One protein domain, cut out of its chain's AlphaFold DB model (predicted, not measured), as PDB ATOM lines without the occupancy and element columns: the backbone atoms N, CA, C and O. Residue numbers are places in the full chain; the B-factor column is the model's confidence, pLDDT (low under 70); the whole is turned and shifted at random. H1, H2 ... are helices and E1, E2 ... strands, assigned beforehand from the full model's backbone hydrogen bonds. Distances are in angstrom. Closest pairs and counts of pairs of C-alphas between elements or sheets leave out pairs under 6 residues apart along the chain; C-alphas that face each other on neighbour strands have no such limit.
ATOM      1  N   MET A 231      66.837  57.019 136.815       54.72
ATOM      2  CA  MET A 231      67.750  56.044 137.423       54.72
ATOM      3  C   MET A 231      68.129  54.950 136.409       54.72
ATOM      4  O   MET A 231      67.962  53.762 136.654       54.72
ATOM      5  N   LEU A 232      68.629  55.362 135.240       59.84
ATOM      6  CA  LEU A 232      69.216  54.479 134.224       59.84
ATOM      7  C   LEU A 232      70.662  54.905 133.993       59.84
ATOM      8  O   LEU A 232      71.026  55.468 132.963       59.84
ATOM      9  N   VAL A 233      71.459  54.702 135.036       75.94
ATOM     10  CA  VAL A 233      72.833  55.193 135.104       75.94
ATOM     11  C   VAL A 233      73.780  54.287 134.321       75.94
ATOM     12  O   VAL A 233      74.687  54.791 133.685       75.94
ATOM     13  N   GLY A 234      73.568  52.973 134.322       83.19
ATOM     14  CA  GLY A 234      74.488  52.023 133.697       83.19
ATOM     15  C   GLY A 234      74.609  52.111 132.179       83.19
ATOM     16  O   GLY A 234      73.787  52.717 131.479       83.19
ATOM     17  N   ALA A 235      75.620  51.426 131.660       84.06
ATOM     18  CA  ALA A 235      75.721  51.158 130.238       84.06
ATOM     19  C   ALA A 235      74.599  50.201 129.824       84.06
ATOM     20  O   ALA A 235      74.381  49.157 130.440       84.06
ATOM     21  N   TYR A 236      73.920  50.527 128.726       85.31
ATOM     22  CA  TYR A 236      73.174  49.525 127.979       85.31
ATOM     23  C   TYR A 236      74.116  48.904 126.961       85.31
ATOM     24  O   TYR A 236      74.628  49.594 126.076       85.31
ATOM     25  N   ARG A 237      74.382  47.614 127.151       86.44
ATOM     26  CA  ARG A 237      75.192  46.805 126.246       86.44
ATOM     27  C   ARG A 237      74.259  46.266 125.181       86.44
ATOM     28  O   ARG A 237      73.248  45.657 125.517       86.44
ATOM     29  N   PHE A 238      74.579  46.511 123.923       88.06
ATOM     30  CA  PHE A 238      73.735  46.075 122.819       88.06
ATOM     31  C   PHE A 238      74.571  45.721 121.609       88.06
ATOM     32  O   PHE A 238      75.694  46.204 121.471       88.06
ATOM     33  N   SER A 239      74.023  44.881 120.738       87.31
ATOM     34  CA  SER A 239      74.662  44.582 119.466       87.31
ATOM     35  C   SER A 239      74.112  45.495 118.373       87.31
ATOM     36  O   SER A 239      72.894  45.634 118.271       87.31
ATOM     37  N   PRO A 240      74.955  46.110 117.527       88.62
ATOM     38  CA  PRO A 240      74.477  46.926 116.412       88.62
ATOM     39  C   PRO A 240      73.558  46.192 115.424       88.62
ATOM     40  O   PRO A 240      72.756  46.834 114.763       88.62
ATOM     41  N   ASP A 241      73.674  44.868 115.301       87.19
ATOM     42  CA  ASP A 241      72.886  44.013 114.402       87.19
ATOM     43  C   ASP A 241      71.675  43.334 115.073       87.19
ATOM     44  O   ASP A 241      71.008  42.532 114.432       87.19
ATOM     45  N   MET A 242      71.328  43.676 116.324       85.94
ATOM     46  CA  MET A 242      70.098  43.175 116.974       85.94
ATOM     47  C   MET A 242      68.815  43.926 116.549       85.94
ATOM     48  O   MET A 242      67.710  43.565 116.959       85.94
ATOM     49  N   HIS A 243      68.961  45.001 115.763       90.44
ATOM     50  CA  HIS A 243      67.928  45.950 115.321       90.44
ATOM     51  C   HIS A 243      67.204  46.739 116.417       90.44
ATOM     52  O   HIS A 243      67.292  47.958 116.447       90.44
ATOM     53  N   LEU A 244      66.513  46.117 117.370       90.50
ATOM     54  CA  LEU A 244      65.843  46.847 118.457       90.50
ATOM     55  C   LEU A 244      66.563  46.610 119.791       90.50
ATOM     56  O   LEU A 244      66.634  45.466 120.219       90.50
ATOM     57  N   PRO A 245      67.065  47.647 120.498       90.75
ATOM     58  CA  PRO A 245      67.003  49.085 120.192       90.75
ATOM     59  C   PRO A 245      68.149  49.607 119.298       90.75
ATOM     60  O   PRO A 245      68.306  50.821 119.192       90.75
ATOM     61  N   GLY A 246      68.973  48.742 118.695       91.50
ATOM     62  CA  GLY A 246      70.141  49.128 117.884       91.50
ATOM     63  C   GLY A 246      69.877  50.228 116.841       91.50
ATOM     64  O   GLY A 246      70.475  51.295 116.936       91.50
ATOM     65  N   ASP A 247      68.941  50.011 115.920       93.56
ATOM     66  CA  ASP A 247      68.496  50.937 114.867       93.56
ATOM     67  C   ASP A 247      67.966  52.256 115.470       93.56
ATOM     68  O   ASP A 247      68.224  53.346 114.959       93.56
ATOM     69  N   ILE A 248      67.291  52.206 116.628       93.75
ATOM     70  CA  ILE A 248      66.862  53.427 117.334       93.75
ATOM     71  C   ILE A 248      68.086  54.236 117.777       93.75
ATOM     72  O   ILE A 248      68.156  55.445 117.559       93.75
ATOM     73  N   ILE A 249      69.058  53.588 118.414       94.19
ATOM     74  CA  ILE A 249      70.242  54.264 118.955       94.19
ATOM     75  C   ILE A 249      71.125  54.801 117.821       94.19
ATOM     76  O   ILE A 249      71.610  55.932 117.904       94.19
ATOM     77  N   LEU A 250      71.325  54.004 116.772       94.38
ATOM     78  CA  LEU A 250      72.287  54.270 115.705       94.38
ATOM     79  C   LEU A 250      71.711  55.132 114.579       94.38
ATOM     80  O   LEU A 250      72.381  56.064 114.143       94.38
ATOM     81  N   ASP A 251      70.475  54.881 114.149       93.94
ATOM     82  CA  ASP A 251      69.919  55.518 112.952       93.94
ATOM     83  C   ASP A 251      68.962  56.655 113.314       93.94
ATOM     84  O   ASP A 251      69.030  57.752 112.747       93.94
ATOM     85  N   VAL A 252      68.096  56.434 114.311       94.44
ATOM     86  CA  VAL A 252      67.110  57.440 114.735       94.44
ATOM     87  C   VAL A 252      67.765  58.523 115.589       94.44
ATOM     88  O   VAL A 252      67.575  59.717 115.326       94.44
ATOM     89  N   LEU A 253      68.509  58.130 116.627       94.88
ATOM     90  CA  LEU A 253      69.160  59.050 117.565       94.88
ATOM     91  C   LEU A 253      70.577  59.450 117.140       94.88
ATOM     92  O   LEU A 253      71.058  60.485 117.598       94.88
ATOM     93  N   GLN A 254      71.226  58.666 116.273       95.50
ATOM     94  CA  GLN A 254      72.585  58.924 115.775       95.50
ATOM     95  C   GLN A 254      73.616  59.078 116.898       95.50
ATOM     96  O   GLN A 254      74.519  59.917 116.841       95.50
ATOM     97  N   LEU A 255      73.471  58.272 117.952       94.88
ATOM     98  CA  LEU A 255      74.363  58.327 119.102       94.88
ATOM     99  C   LEU A 255      75.670  57.584 118.806       94.88
ATOM    100  O   LEU A 255      75.640  56.461 118.294       94.88
ATOM    101  N   PRO A 256      76.835  58.164 119.151       95.62
ATOM    102  CA  PRO A 256      78.100  57.483 118.954       95.62
ATOM    103  C   PRO A 256      78.239  56.315 119.932       95.62
ATOM    104  O   PRO A 256      77.812  56.376 121.089       95.62
ATOM    105  N   VAL A 257      78.877  55.246 119.460       95.19
ATOM    106  CA  VAL A 257      79.085  54.013 120.223       95.19
ATOM    107  C   VAL A 257      80.537  53.560 120.174       95.19
ATOM    108  O   VAL A 257      81.269  53.857 119.229       95.19
ATOM    109  N   ALA A 258      80.948  52.811 121.191       93.56
ATOM    110  CA  ALA A 258      82.238  52.135 121.248       93.56
ATOM    111  C   ALA A 258      82.056  50.714 121.787       93.56
ATOM    112  O   ALA A 258      81.074  50.443 122.482       93.56
ATOM    113  N   CYS A 259      83.002  49.817 121.497       92.75
ATOM    114  CA  CYS A 259      82.985  48.475 122.075       92.75
ATOM    115  C   CYS A 259      82.877  48.552 123.596       92.75
ATOM    116  O   CYS A 259      83.534  49.376 124.240       92.75
ATOM    117  N   TYR A 260      82.022  47.707 124.166       89.19
ATOM    118  CA  TYR A 260      81.864  47.662 125.609       89.19
ATOM    119  C   TYR A 260      83.167  47.200 126.271       89.19
ATOM    120  O   TYR A 260      83.640  47.844 127.207       89.19
ATOM    121  N   GLU A 261      83.790  46.160 125.719       85.00
ATOM    122  CA  GLU A 261      85.124  45.706 126.102       85.00
ATOM    123  C   GLU A 261      86.200  46.107 125.076       85.00
ATOM    124  O   GLU A 261      85.926  46.094 123.872       85.00
ATOM    125  N   PRO A 262      87.447  46.371 125.515       82.00
ATOM    126  CA  PRO A 262      88.541  46.819 124.644       82.00
ATOM    127  C   PRO A 262      88.869  45.883 123.477       82.00
ATOM    128  O   PRO A 262      89.250  46.347 122.404       82.00
ATOM    129  N   SER A 263      88.729  44.567 123.657       85.38
ATOM    130  CA  SER A 263      89.007  43.584 122.602       85.38
ATOM    131  C   SER A 263      87.856  43.409 121.609       85.38
ATOM    132  O   SER A 263      88.012  42.653 120.651       85.38
ATOM    133  N   CYS A 264      86.727  44.099 121.823       89.12
ATOM    134  CA  CYS A 264      85.494  43.937 121.054       89.12
ATOM    135  C   CYS A 264      85.144  42.450 120.853       89.12
ATOM    136  O   CYS A 264      85.020  42.002 119.707       89.12
ATOM    137  N   PRO A 265      85.062  41.651 121.933       87.38
ATOM    138  CA  PRO A 265      84.807  40.236 121.790       87.38
ATOM    139  C   PRO A 265      83.425  40.014 121.162       87.38
ATOM    140  O   PRO A 265      82.529  40.851 121.317       87.38
ATOM    141  N   PRO A 266      83.228  38.885 120.469       82.12
ATOM    142  CA  PRO A 266      81.908  38.509 119.987       82.12
ATOM    143  C   PRO A 266      80.894  38.443 121.133       82.12
ATOM    144  O   PRO A 266      81.239  38.030 122.241       82.12
ATOM    145  N   ALA A 267      79.637  38.781 120.848       74.56
ATOM    146  CA  ALA A 267      78.554  38.789 121.831       74.56
ATOM    147  C   ALA A 267      78.395  37.481 122.626       74.56
ATOM    148  O   ALA A 267      78.100  37.506 123.819       74.56
ATOM    149  N   TYR A 268      78.650  36.332 121.991       72.38
ATOM    150  CA  TYR A 268      78.548  35.016 122.627       72.38
ATOM    151  C   TYR A 268      79.603  34.759 123.718       72.38
ATOM    152  O   TYR A 268      79.549  33.726 124.383       72.38
ATOM    153  N   LYS A 269      80.582  35.657 123.911       76.44
ATOM    154  CA  LYS A 269      81.535  35.569 125.026       76.44
ATOM    155  C   LYS A 269      80.826  35.710 126.376       76.44
ATOM    156  O   LYS A 269      81.142  34.959 127.295       76.44
ATOM    157  N   ASP A 270      79.896  36.657 126.482       62.47
ATOM    158  CA  ASP A 270      79.258  37.000 127.759       62.47
ATOM    159  C   ASP A 270      78.191  35.982 128.164       62.47
ATOM    160  O   ASP A 270      77.900  35.825 129.348       62.47
ATOM    161  N   PHE A 271      77.640  35.248 127.193       65.31
ATOM    162  CA  PHE A 271      76.684  34.186 127.464       65.31
ATOM    163  C   PHE A 271      76.982  32.977 126.572       65.31
ATOM    164  O   PHE A 271      76.546  32.929 125.418       65.31
ATOM    165  N   PRO A 272      77.761  32.005 127.081       59.19
ATOM    166  CA  PRO A 272      78.033  30.780 126.351       59.19
ATOM    167  C   PRO A 272      76.754  29.947 126.204       59.19
ATOM    168  O   PRO A 272      75.716  30.227 126.805       59.19
ATOM    169  N   ALA A 273      76.836  28.890 125.397       56.19
ATOM    170  CA  ALA A 273      75.719  27.985 125.172       56.19
ATOM    171  C   ALA A 273      75.047  27.542 126.495       56.19
ATOM    172  O   ALA A 273      75.750  27.236 127.462       56.19
ATOM    173  N   PRO A 274      73.704  27.457 126.523       55.69
ATOM    174  CA  PRO A 274      72.814  27.431 125.359       55.69
ATOM    175  C   PRO A 274      72.064  28.752 125.110       55.69
ATOM    176  O   PRO A 274      71.027  28.724 124.450       55.69
ATOM    177  N   PHE A 275      72.566  29.892 125.602       63.09
ATOM    178  CA  PHE A 275      72.075  31.191 125.136       63.09
ATOM    179  C   PHE A 275      72.231  31.273 123.617       63.09
ATOM    180  O   PHE A 275      73.301  30.982 123.073       63.09
ATOM    181  N   GLN A 276      71.146  31.627 122.934       65.88
ATOM    182  CA  GLN A 276      71.140  31.807 121.490       65.88
ATOM    183  C   GLN A 276      71.010  33.297 121.222       65.88
ATOM    184  O   GLN A 276      69.975  33.895 121.500       65.88
ATOM    185  N   PHE A 277      72.077  33.895 120.704       69.06
ATOM    186  CA  PHE A 277      72.013  35.240 120.158       69.06
ATOM    187  C   PHE A 277      71.808  35.145 118.661       69.06
ATOM    188  O   PHE A 277      72.533  34.430 117.973       69.06
ATOM    189  N   ASN A 278      70.823  35.885 118.170       70.44
ATOM    190  CA  ASN A 278      70.582  36.057 116.741       70.44
ATOM    191  C   ASN A 278      71.431  37.198 116.147       70.44
ATOM    192  O   ASN A 278      71.182  37.637 115.030       70.44
ATOM    193  N   TYR A 279      72.437  37.661 116.893       78.94
ATOM    194  CA  TYR A 279      73.342  38.732 116.514       78.94
ATOM    195  C   TYR A 279      74.804  38.301 116.662       78.94
ATOM    196  O   TYR A 279      75.168  37.478 117.507       78.94
ATOM    197  N   THR A 280      75.651  38.865 115.808       80.62
ATOM    198  CA  THR A 280      77.045  38.443 115.615       80.62
ATOM    199  C   THR A 280      78.046  39.540 115.950       80.62
ATOM    200  O   THR A 280      79.211  39.243 116.244       80.62
ATOM    201  N   ALA A 281      77.618  40.804 115.920       87.88
ATOM    202  CA  ALA A 281      78.507  41.913 116.200       87.88
ATOM    203  C   ALA A 281      78.910  41.963 117.692       87.88
ATOM    204  O   ALA A 281      78.215  41.445 118.572       87.88
ATOM    205  N   PRO A 282      80.072  42.564 118.008       89.69
ATOM    206  CA  PRO A 282      80.466  42.816 119.387       89.69
ATOM    207  C   PRO A 282      79.472  43.721 120.113       89.69
ATOM    208  O   PRO A 282      78.943  44.670 119.529       89.69
ATOM    209  N   LEU A 283      79.305  43.488 121.415       88.88
ATOM    210  CA  LEU A 283      78.516  44.378 122.258       88.88
ATOM    211  C   LEU A 283      79.179  45.756 122.352       88.88
ATOM    212  O   LEU A 283      80.373  45.891 122.644       88.88
ATOM    213  N   VAL A 284      78.376  46.793 122.144       91.81
ATOM    214  CA  VAL A 284      78.772  48.197 122.233       91.81
ATOM    215  C   VAL A 284      78.027  48.910 123.359       91.81
ATOM    216  O   VAL A 284      77.002  48.442 123.852       91.81
ATOM    217  N   ARG A 285      78.555  50.067 123.760       92.50
ATOM    218  CA  ARG A 285      77.889  51.045 124.628       92.50
ATOM    219  C   ARG A 285      77.839  52.411 123.965       92.50
ATOM    220  O   ARG A 285      78.678  52.733 123.124       92.50
ATOM    221  N   ILE A 286      76.910  53.238 124.429       93.25
ATOM    222  CA  ILE A 286      76.813  54.648 124.048       93.25
ATOM    223  C   ILE A 286      77.974  55.425 124.677       93.25
ATOM    224  O   ILE A 286      78.267  55.277 125.871       93.25
ATOM    225  N   VAL A 287      78.613  56.270 123.873       93.31
ATOM    226  CA  VAL A 287      79.664  57.189 124.314       93.31
ATOM    227  C   VAL A 287      79.287  58.638 124.028       93.31
ATOM    228  O   VAL A 287      78.378  58.917 123.254       93.31
ATOM    229  N   ASN A 288      79.955  59.581 124.682       88.81
ATOM    230  CA  ASN A 288      79.826  61.002 124.372       88.81
ATOM    231  C   ASN A 288      80.822  61.420 123.275       88.81
ATOM    232  O   ASN A 288      81.595  60.608 122.767       88.81
ATOM    233  N   ALA A 289      80.829  62.707 122.917       87.62
ATOM    234  CA  ALA A 289      81.725  63.255 121.893       87.62
ATOM    235  C   ALA A 289      83.225  63.059 122.206       87.62
ATOM    236  O   ALA A 289      84.052  63.078 121.300       87.62
ATOM    237  N   GLN A 290      83.578  62.858 123.478       86.69
ATOM    238  CA  GLN A 290      84.934  62.568 123.943       86.69
ATOM    239  C   GLN A 290      85.255  61.061 123.968       86.69
ATOM    240  O   GLN A 290      86.341  60.684 124.398       86.69
ATOM    241  N   GLY A 291      84.331  60.193 123.541       89.31
ATOM    242  CA  GLY A 291      84.490  58.737 123.578       89.31
ATOM    243  C   GLY A 291      84.304  58.113 124.968       89.31
ATOM    244  O   GLY A 291      84.577  56.929 125.150       89.31
ATOM    245  N   MET A 292      83.838  58.884 125.952       88.31
ATOM    246  CA  MET A 292      83.618  58.405 127.321       88.31
ATOM    247  C   MET A 292      82.233  57.764 127.451       88.31
ATOM    248  O   MET A 292      81.325  58.184 126.731       88.31
ATOM    249  N   PRO A 293      82.023  56.801 128.371       90.81
ATOM    250  CA  PRO A 293      80.705  56.211 128.595       90.81
ATOM    251  C   PRO A 293      79.643  57.292 128.849       90.81
ATOM    252  O   PRO A 293      79.850  58.188 129.668       90.81
ATOM    253  N   ALA A 294      78.514  57.209 128.143       89.69
ATOM    254  CA  ALA A 294      77.416  58.176 128.258       89.69
ATOM    255  C   ALA A 294      76.181  57.622 128.990       89.69
ATOM    256  O   ALA A 294      75.289  58.385 129.352       89.69
ATOM    257  N   GLY A 295      76.142  56.312 129.255       88.75
ATOM    258  CA  GLY A 295      75.028  55.654 129.942       88.75
ATOM    259  C   GLY A 295      73.749  55.588 129.098       88.75
ATOM    260  O   GLY A 295      73.574  56.316 128.117       88.75
ATOM    261  N   TYR A 296      72.835  54.691 129.471       87.00
ATOM    262  CA  TYR A 296      71.616  54.465 128.689       87.00
ATOM    263  C   TYR A 296      70.607  55.612 128.763       87.00
ATOM    264  O   TYR A 296      69.840  55.811 127.820       87.00
ATOM    265  N   ALA A 297      70.647  56.412 129.834       84.88
ATOM    266  CA  ALA A 297      69.840  57.625 129.951       84.88
ATOM    267  C   ALA A 297      69.968  58.541 128.720       84.88
ATOM    268  O   ALA A 297      68.968  59.116 128.303       84.88
ATOM    269  N   THR A 298      71.139  58.588 128.072       89.00
ATOM    270  CA  THR A 298      71.355  59.369 126.840       89.00
ATOM    271  C   THR A 298      70.380  58.977 125.720       89.00
ATOM    272  O   THR A 298      69.844  59.846 125.033       89.00
ATOM    273  N   ALA A 299      70.104  57.680 125.539       89.56
ATOM    274  CA  ALA A 299      69.139  57.225 124.536       89.56
ATOM    275  C   ALA A 299      67.698  57.595 124.915       89.56
ATOM    276  O   ALA A 299      66.921  58.021 124.062       89.56
ATOM    277  N   ILE A 300      67.349  57.471 126.197       87.88
ATOM    278  CA  ILE A 300      66.009  57.797 126.703       87.88
ATOM    279  C   ILE A 300      65.717  59.296 126.574       87.88
ATOM    280  O   ILE A 300      64.654  59.674 126.087       87.88
ATOM    281  N   GLU A 301      66.672  60.152 126.937       87.19
ATOM    282  CA  GLU A 301      66.559  61.606 126.785       87.19
ATOM    283  C   GLU A 301      66.409  62.002 125.311       87.19
ATOM    284  O   GLU A 301      65.513  62.776 124.970       87.19
ATOM    285  N   GLY A 302      67.198  61.395 124.416       90.25
ATOM    286  CA  GLY A 302      67.073  61.615 122.974       90.25
ATOM    287  C   GLY A 302      65.702  61.213 122.412       90.25
ATOM    288  O   GLY A 302      65.132  61.932 121.589       90.25
ATOM    289  N   LEU A 303      65.132  60.098 122.883       90.31
ATOM    290  CA  LEU A 303      63.773  59.683 122.522       90.31
ATOM    291  C   LEU A 303      62.722  60.678 123.020       90.31
ATOM    292  O   LEU A 303      61.825  61.054 122.266       90.31
ATOM    293  N   MET A 304      62.839  61.139 124.264       88.56
ATOM    294  CA  MET A 304      61.921  62.128 124.832       88.56
ATOM    295  C   MET A 304      61.940  63.444 124.060       88.56
ATOM    296  O   MET A 304      60.887  64.041 123.841       88.56
ATOM    297  N   ASP A 305      63.119  63.900 123.647       89.00
ATOM    298  CA  ASP A 305      63.246  65.121 122.862       89.00
ATOM    299  C   ASP A 305      62.596  64.967 121.486       89.00
ATOM    300  O   ASP A 305      61.867  65.864 121.062       89.00
ATOM    301  N   LYS A 306      62.747  63.808 120.830       91.56
ATOM    302  CA  LYS A 306      62.021  63.508 119.586       91.56
ATOM    303  C   LYS A 306      60.506  63.470 119.783       91.56
ATOM    304  O   LYS A 306      59.785  64.043 118.970       91.56
ATOM    305  N   ILE A 307      60.019  62.861 120.866       90.00
ATOM    306  CA  ILE A 307      58.584  62.830 121.196       90.00
ATOM    307  C   ILE A 307      58.047  64.257 121.360       90.00
ATOM    308  O   ILE A 307      57.042  64.604 120.746       90.00
ATOM    309  N   LYS A 308      58.741  65.110 122.122       90.50
ATOM    310  CA  LYS A 308      58.344  66.516 122.316       90.50
ATOM    311  C   LYS A 308      58.368  67.312 121.014       90.50
ATOM    312  O   LYS A 308      57.461  68.098 120.765       90.50
ATOM    313  N   GLN A 309      59.384  67.109 120.174       93.56
ATOM    314  CA  GLN A 309      59.476  67.753 118.858       93.56
ATOM    315  C   GLN A 309      58.329  67.337 117.928       93.56
ATOM    316  O   GLN A 309      57.866  68.152 117.137       93.56
ATOM    317  N   ALA A 310      57.833  66.106 118.062       93.69
ATOM    318  CA  ALA A 310      56.656  65.614 117.351       93.69
ATOM    319  C   ALA A 310      55.317  66.094 117.956       93.69
ATOM    320  O   ALA A 310      54.257  65.685 117.489       93.69
ATOM    321  N   GLY A 311      55.342  66.948 118.987       95.81
ATOM    322  CA  GLY A 311      54.147  67.449 119.674       95.81
ATOM    323  C   GLY A 311      53.611  66.520 120.767       95.81
ATOM    324  O   GLY A 311      52.524  66.759 121.288       95.81
ATOM    325  N   GLY A 312      54.351  65.469 121.123       93.38
ATOM    326  CA  GLY A 312      54.016  64.595 122.237       93.38
ATOM    327  C   GLY A 312      54.250  65.266 123.589       93.38
ATOM    328  O   GLY A 312      55.184  66.047 123.779       93.38
ATOM    329  N   GLU A 313      53.411  64.918 124.557       90.19
ATOM    330  CA  GLU A 313      53.489  65.428 125.921       90.19
ATOM    331  C   GLU A 313      54.044  64.358 126.864       90.19
ATOM    332  O   GLU A 313      53.761  63.168 126.721       90.19
ATOM    333  N   LEU A 314      54.834  64.785 127.851       86.12
ATOM    334  CA  LEU A 314      55.427  63.895 128.843       86.12
ATOM    335  C   LEU A 314      55.058  64.348 130.251       86.12
ATOM    336  O   LEU A 314      55.383  65.463 130.662       86.12
ATOM    337  N   TYR A 315      54.462  63.433 131.010       86.56
ATOM    338  CA  TYR A 315      54.010  63.662 132.376       86.56
ATOM    339  C   TYR A 315      54.819  62.807 133.351       86.56
ATOM    340  O   TYR A 315      54.593  61.610 133.501       86.56
TER     341      TYR A 315
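What this domain is: This is residues 231 to 315 of the 647 residues of the protein "Hypothetical protein" of Polarella glacialis (UniProt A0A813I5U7). The domain has little regular structure: a small hairpin of E1 and E2 lies between a long loop, residues 260 to 283, reaching to one end, and H2, running toward the other, with H1 close to H2. The 85 printed residues hold H1, E1, E2, H2 in that order, an antiparallel sheet E1 - E2, mixed class, 26 residues in named elements. It is elongated, 45 by 28 by 24 A, yet only just compact, close to loose, radius of gyration of the C-alphas 14.2 A.

Where its parts are: E1 is residues 257 to 259, E2 residues 284 to 286, H1 residues 246 to 252, from C-alpha 246 (70.141, 49.128, 117.884). H2, residues 297 to 309, is 18.2 A long, ending at C-alpha 309 (59.476, 67.753, 118.858).

How they stand to each other: In the hairpin E1 and E2, antiparallel at 145 degrees, N 258 and O 285 are 3.0 A apart, within hydrogen-bond range. H1 and E2 are only just apart, closest 8.3 A. H1 and H2 are close but not clearly touching, the closest C-alphas, of Ile 249 and Ala 299, 6.4 A apart; they run the same way at a steep tilt of 37 degrees, only just past shallow. E1 and H2 are apart. In H1 and H2 every O i to N i+4 pair is within hydrogen-bond range.

The domain as a whole: The farthest C-alphas, of Ala 273 and Gly 311, are 45.3 A apart. The printed part has no cut; the link E1 to E2 is long. pLDDT is under 70 at residues 231 to 232 and 270 to 277.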